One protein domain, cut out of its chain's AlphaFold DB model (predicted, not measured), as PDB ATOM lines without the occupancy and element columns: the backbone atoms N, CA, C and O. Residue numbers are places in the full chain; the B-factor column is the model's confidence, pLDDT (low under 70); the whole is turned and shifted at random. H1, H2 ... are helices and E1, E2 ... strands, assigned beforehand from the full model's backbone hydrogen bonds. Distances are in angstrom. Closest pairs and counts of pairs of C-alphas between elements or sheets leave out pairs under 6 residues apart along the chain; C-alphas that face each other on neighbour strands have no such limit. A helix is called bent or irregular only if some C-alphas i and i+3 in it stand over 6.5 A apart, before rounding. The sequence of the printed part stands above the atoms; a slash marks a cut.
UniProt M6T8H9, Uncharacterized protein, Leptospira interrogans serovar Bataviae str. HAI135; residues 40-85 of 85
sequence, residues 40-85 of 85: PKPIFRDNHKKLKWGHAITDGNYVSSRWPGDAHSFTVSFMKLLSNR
ATOM      1  N   PRO A  40     206.337 190.701 348.944       90.19
ATOM      2  CA  PRO A  40     206.411 191.290 350.286       90.19
ATOM      3  C   PRO A  40     206.291 190.226 351.383       90.19
ATOM      4  O   PRO A  40     205.521 189.285 351.239       90.19
ATOM      5  N   LYS A  41     206.985 190.364 352.519       89.56
ATOM      6  CA  LYS A  41     206.903 189.361 353.602       89.56
ATOM      7  C   LYS A  41     205.437 189.045 353.978       89.56
ATOM      8  O   LYS A  41     204.664 189.989 354.154       89.56
ATOM      9  N   PRO A  42     205.056 187.760 354.147       86.94
ATOM     10  CA  PRO A  42     203.678 187.337 354.417       86.94
ATOM     11  C   PRO A  42     203.295 187.582 355.887       86.94
ATOM     12  O   PRO A  42     203.006 186.662 356.645       86.94
ATOM     13  N   ILE A  43     203.364 188.843 356.314       90.56
ATOM     14  CA  ILE A  43     202.994 189.292 357.663       90.56
ATOM     15  C   ILE A  43     201.486 189.521 357.730       90.56
ATOM     16  O   ILE A  43     200.853 189.277 358.754       90.56
ATOM     17  N   PHE A  44     200.900 189.968 356.622       93.06
ATOM     18  CA  PHE A  44     199.500 190.310 356.570       93.06
ATOM     19  C   PHE A  44     198.829 189.801 355.298       93.06
ATOM     20  O   PHE A  44     199.434 189.794 354.230       93.06
ATOM     21  N   ARG A  45     197.555 189.427 355.425       94.38
ATOM     22  CA  ARG A  45     196.704 189.014 354.308       94.38
ATOM     23  C   ARG A  45     196.134 190.224 353.560       94.38
ATOM     24  O   ARG A  45     195.831 191.258 354.164       94.38
ATOM     25  N   ASP A  46     195.943 190.059 352.260       96.31
ATOM     26  CA  ASP A  46     195.259 191.004 351.393       96.31
ATOM     27  C   ASP A  46     193.740 191.073 351.617       96.31
ATOM     28  O   ASP A  46     193.142 190.409 352.463       96.31
ATOM     29  N   ASN A  47     193.094 191.987 350.906       96.06
ATOM     30  CA  ASN A  47     191.644 192.003 350.754       96.06
ATOM     31  C   ASN A  47     191.273 192.861 349.544       96.06
ATOM     32  O   ASN A  47     192.118 193.573 348.998       96.06
ATOM     33  N   HIS A  48     189.986 192.873 349.197       94.81
ATOM     34  CA  HIS A  48     189.441 193.670 348.095       94.81
ATOM     35  C   HIS A  48     189.789 195.175 348.141       94.81
ATOM     36  O   HIS A  48     189.803 195.810 347.094       94.81
ATOM     37  N   LYS A  49     190.100 195.756 349.314       95.56
ATOM     38  CA  LYS A  49     190.539 197.164 349.450       95.56
ATOM     39  C   LYS A  49     192.058 197.328 349.572       95.56
ATOM     40  O   LYS A  49     192.571 198.423 349.362       95.56
ATOM     41  N   LYS A  50     192.792 196.282 349.961       94.81
ATOM     42  CA  LYS A  50     194.233 196.323 350.275       94.81
ATOM     43  C   LYS A  50     195.014 195.273 349.482       94.81
ATOM     44  O   LYS A  50     195.775 194.499 350.054       94.81
ATOM     45  N   LEU A  51     194.884 195.295 348.157       93.94
ATOM     46  CA  LEU A  51     195.615 194.384 347.262       93.94
ATOM     47  C   LEU A  51     197.141 194.513 347.373       93.94
ATOM     48  O   LEU A  51     197.850 193.534 347.189       93.94
ATOM     49  N   LYS A  52     197.654 195.690 347.763       90.88
ATOM     50  CA  LYS A  52     199.100 195.932 347.947       90.88
ATOM     51  C   LYS A  52     199.771 195.028 349.001       90.88
ATOM     52  O   LYS A  52     200.986 195.062 349.135       90.88
ATOM     53  N   TRP A  53     198.981 194.309 349.804       92.81
ATOM     54  CA  TRP A  53     199.458 193.381 350.838       92.81
ATOM     55  C   TRP A  53     199.647 191.975 350.258       92.81
ATOM     56  O   TRP A  53     200.469 191.214 350.760       92.81
ATOM     57  N   GLY A  54     198.913 191.664 349.189       94.88
ATOM     58  CA  GLY A  54     198.992 190.398 348.481       94.88
ATOM     59  C   GLY A  54     200.032 190.433 347.370       94.88
ATOM     60  O   GLY A  54     200.574 191.481 347.013       94.88
ATOM     61  N   HIS A  55     200.281 189.269 346.789       96.38
ATOM     62  CA  HIS A  55     201.230 189.101 345.702       96.38
ATOM     63  C   HIS A  55     200.734 188.054 344.712       96.38
ATOM     64  O   HIS A  55     200.397 186.930 345.086       96.38
ATOM     65  N   ALA A  56     200.692 188.433 343.444       97.06
ATOM     66  CA  ALA A  56     200.365 187.538 342.351       97.06
ATOM     67  C   ALA A  56     201.202 187.921 341.137       97.06
ATOM     68  O   ALA A  56     201.422 189.110 340.895       97.06
ATOM     69  N   ILE A  57     201.642 186.919 340.388       96.19
ATOM     70  CA  ILE A  57     202.428 187.095 339.169       96.19
ATOM     71  C   ILE A  57     201.696 186.402 338.042       96.19
ATOM     72  O   ILE A  57     201.215 185.282 338.213       96.19
ATOM     73  N   THR A  58     201.626 187.089 336.909       96.81
ATOM     74  CA  THR A  58     201.120 186.541 335.658       96.81
ATOM     75  C   THR A  58     202.284 186.430 334.685       96.81
ATOM     76  O   THR A  58     202.928 187.438 334.402       96.81
ATOM     77  N   ASP A  59     202.524 185.228 334.171       95.06
ATOM     78  CA  ASP A  59     203.470 184.958 333.091       95.06
ATOM     79  C   ASP A  59     202.749 184.188 331.977       95.06
ATOM     80  O   ASP A  59     202.300 183.054 332.164       95.06
ATOM     81  N   GLY A  60     202.545 184.840 330.831       94.75
ATOM     82  CA  GLY A  60     201.716 184.314 329.749       94.75
ATOM     83  C   GLY A  60     200.327 183.895 330.244       94.75
ATOM     84  O   GLY A  60     199.536 184.725 330.682       94.75
ATOM     85  N   ASN A  61     200.037 182.593 330.180       95.88
ATOM     86  CA  ASN A  61     198.767 181.994 330.609       95.88
ATOM     87  C   ASN A  61     198.794 181.415 332.036       95.88
ATOM     88  O   ASN A  61     197.865 180.708 332.430       95.88
ATOM     89  N   TYR A  62     199.857 181.674 332.790       95.19
ATOM     90  CA  TYR A  62     200.062 181.162 334.136       95.19
ATOM     91  C   TYR A  62     199.919 182.289 335.159       95.19
ATOM     92  O   TYR A  62     200.511 183.354 335.006       95.19
ATOM     93  N   VAL A  63     199.131 182.054 336.213       97.38
ATOM     94  CA  VAL A  63     199.018 182.964 337.361       97.38
ATOM     95  C   VAL A  63     199.395 182.201 338.616       97.38
ATOM     96  O   VAL A  63     198.882 181.109 338.852       97.38
ATOM     97  N   SER A  64     200.264 182.785 339.436       96.31
ATOM     98  CA  SER A  64     200.705 182.185 340.694       96.31
ATOM     99  C   SER A  64     200.705 183.178 341.849       96.31
ATOM    100  O   SER A  64     200.852 184.387 341.662       96.31
ATOM    101  N   SER A  65     200.530 182.634 343.052       96.44
ATOM    102  CA  SER A  65     200.555 183.332 344.339       96.44
ATOM    103  C   SER A  65     201.137 182.409 345.405       96.44
ATOM    104  O   SER A  65     201.245 181.202 345.196       96.44
ATOM    105  N   ARG A  66     201.544 182.958 346.553       93.94
ATOM    106  CA  ARG A  66     202.473 182.249 347.453       93.94
ATOM    107  C   ARG A  66     201.787 181.501 348.586       93.94
ATOM    108  O   ARG A  66     202.302 180.500 349.072       93.94
ATOM    109  N   TRP A  67     200.672 182.033 349.079       92.25
ATOM    110  CA  TRP A  67     199.988 181.534 350.272       92.25
ATOM    111  C   TRP A  67     198.532 182.030 350.308       92.25
ATOM    112  O   TRP A  67     198.185 182.951 349.564       92.25
ATOM    113  N   PRO A  68     197.672 181.491 351.197       93.25
ATOM    114  CA  PRO A  68     196.256 181.874 351.268       93.25
ATOM    115  C   PRO A  68     196.006 183.368 351.522       93.25
ATOM    116  O   PRO A  68     194.910 183.867 351.275       93.25
ATOM    117  N   GLY A  69     197.007 184.089 352.033       95.44
ATOM    118  CA  GLY A  69     196.914 185.522 352.269       95.44
ATOM    119  C   GLY A  69     196.979 186.398 351.010       95.44
ATOM    120  O   GLY A  69     196.765 187.598 351.127       95.44
ATOM    121  N   ASP A  70     197.261 185.825 349.838       97.06
ATOM    122  CA  ASP A  70     197.337 186.533 348.550       97.06
ATOM    123  C   ASP A  70     196.076 186.317 347.674       97.06
ATOM    124  O   ASP A  70     196.085 186.595 346.473       97.06
ATOM    125  N   ALA A  71     194.999 185.761 348.241       97.31
ATOM    126  CA  ALA A  71     193.849 185.262 347.483       97.31
ATOM    127  C   ALA A  71     193.144 186.335 346.632       97.31
ATOM    128  O   ALA A  71     192.695 186.041 345.518       97.31
ATOM    129  N   HIS A  72     193.041 187.578 347.114       97.56
ATOM    130  CA  HIS A  72     192.413 188.641 346.329       97.56
ATOM    131  C   HIS A  72     193.310 189.111 345.185       97.56
ATOM    132  O   HIS A  72     192.816 189.290 344.071       97.56
ATOM    133  N   SER A  73     194.611 189.276 345.426       97.12
ATOM    134  CA  SER A  73     195.582 189.616 344.387       97.12
ATOM    135  C   SER A  73     195.641 188.532 343.313       97.12
ATOM    136  O   SER A  73     195.597 188.867 342.131       97.12
ATOM    137  N   PHE A  74     195.624 187.250 343.702       97.81
ATOM    138  CA  PHE A  74     195.502 186.128 342.766       97.81
ATOM    139  C   PHE A  74     194.256 186.265 341.890       97.81
ATOM    140  O   PHE A  74     194.348 186.277 340.665       97.81
ATOM    141  N   THR A  75     193.090 186.422 342.524       97.69
ATOM    142  CA  THR A  75     191.798 186.485 341.827       97.69
ATOM    143  C   THR A  75     191.754 187.653 340.846       97.69
ATOM    144  O   THR A  75     191.323 187.491 339.708       97.69
ATOM    145  N   VAL A  76     192.239 188.831 341.247       97.12
ATOM    146  CA  VAL A  76     192.295 190.009 340.372       97.12
ATOM    147  C   VAL A  76     193.220 189.773 339.178       97.12
ATOM    148  O   VAL A  76     192.838 190.097 338.053       97.12
ATOM    149  N   SER A  77     194.408 189.204 339.389       96.88
ATOM    150  CA  SER A  77     195.338 188.885 338.297       96.88
ATOM    151  C   SER A  77     194.780 187.822 337.350       96.88
ATOM    152  O   SER A  77     194.901 187.959 336.135       96.88
ATOM    153  N   PHE A  78     194.106 186.806 337.888       97.81
ATOM    154  CA  PHE A  78     193.473 185.750 337.105       97.81
ATOM    155  C   PHE A  78     192.302 186.267 336.264       97.81
ATOM    156  O   PHE A  78     192.231 185.983 335.071       97.81
ATOM    157  N   MET A  79     191.428 187.101 336.838       97.62
ATOM    158  CA  MET A  79     190.349 187.741 336.078       97.62
ATOM    159  C   MET A  79     190.901 188.605 334.940       97.62
ATOM    160  O   MET A  79     190.407 188.517 333.822       97.62
ATOM    161  N   LYS A  80     191.962 189.384 335.191       96.81
ATOM    162  CA  LYS A  80     192.622 190.186 334.147       96.81
ATOM    163  C   LYS A  80     193.178 189.325 333.014       96.81
ATOM    164  O   LYS A  80     193.038 189.703 331.857       96.81
ATOM    165  N   LEU A  81     193.789 188.183 333.336       96.81
ATOM    166  CA  LEU A  81     194.283 187.246 332.327       96.81
ATOM    167  C   LEU A  81     193.145 186.736 331.428       96.81
ATOM    168  O   LEU A  81     193.318 186.662 330.217       96.81
ATOM    169  N   LEU A  82     191.987 186.414 332.009       96.06
ATOM    170  CA  LEU A  82     190.825 185.942 331.253       96.06
ATOM    171  C   LEU A  82     190.172 187.044 330.414       96.06
ATOM    172  O   LEU A  82     189.671 186.754 329.336       96.06
ATOM    173  N   SER A  83     190.174 188.288 330.894       94.38
ATOM    174  CA  SER A  83     189.610 189.431 330.166       94.38
ATOM    175  C   SER A  83     190.465 189.902 328.987       94.38
ATOM    176  O   SER A  83     189.939 190.558 328.098       94.38
ATOM    177  N   ASN A  84     191.765 189.602 328.989       82.44
ATOM    178  CA  ASN A  84     192.706 189.997 327.936       82.44
ATOM    179  C   ASN A  84     192.914 188.908 326.864       82.44
ATOM    180  O   ASN A  84     193.855 189.007 326.075       82.44
ATOM    181  N   ARG A  85     192.080 187.865 326.863       66.50
ATOM    182  CA  ARG A  85     192.009 186.837 325.818       66.50
ATOM    183  C   ARG A  85     190.869 187.140 324.859       66.50
ATOM    184  O   ARG A  85     191.068 186.872 323.657       66.50
TER     185      ARG A  85
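AT A GLANCE: This is residues 40 to 85 of the 85 residues of an uncharacterized protein of Leptospira interrogans serovar Bataviae str. HAI135 (UniProt M6T8H9). A hairpin of two short strands, E1 and E2, makes a small ribbon, and one longer helix, H1, runs lengthwise over one face of it. Residues 40 to 55 form a long loop across the end of this body at which H1 begins. The printed part has 46 residues, with two named strands and one named helix in the order E1, E2, H1; the sheet order is E1 - E2, antiparallel, and the class is mixed, helices and strands. The whole is compact, with a radius of gyration of the C-alphas of 10.4 A, yet elongated in outline, spanning 33 by 18 by 14 A.

HOW THE PARTS SIT: The sheet is made of E1, residues 56 to 59, and E2, residues 62 to 65, which form a hairpin. They are antiparallel neighbours, with 160 degrees between their N-to-C directions. The C-alphas of Thr 58 and Val 63 face each other at 4.5 A, and those of Ala 56 and Ser 65 at 4.7 A. Across the pair, N 57 and O 64 are within hydrogen-bond range at 2.9 A, and so are N 62 and O 59 at 2.9 A. H1, residues 68 to 83, has 9 pairs of C-alphas within 8 A of E1, the closest being those of Ala 56 and Phe 74, 5.1 A apart. With E2 it has 6 such pairs, the closest being those of Ser 65 and Phe 74, 6.0 A apart. Centre to centre, H1 is 8.9 A from E1 and 8.2 A from E2. In H1, 10 of 12 O i to N i+4 pairs are within hydrogen-bond range.

IN THESE COORDINATES: E1 runs from Ala 56, with its C-alpha at (200.365, 187.538, 342.351), to Asp 59. E2 runs from Tyr 62 to Ser 65, with C-alpha 65 at (200.555, 183.332, 344.339). H1 runs from Pro 68 to Ser 83, with C-alpha 83 at (189.610, 189.431, 330.166), and measures 23.4 A from first to last C-alpha. It is irregular, with C-alphas 69 and 72 8.1 A apart, and it has a kink of 29 degrees near residue 75.

THE WHOLE: The two C-alphas farthest apart are those of Ile 43 and Arg 85, at 33.8 A. The printed part has no cut, and the links E1 to E2 and E2 to H1 are tight, with 2 residues each. Residues 40 to 55 hold no named element. The mean pLDDT of the printed part is 94.2, and residue 85, the chain's last, is the one printed residue under 70.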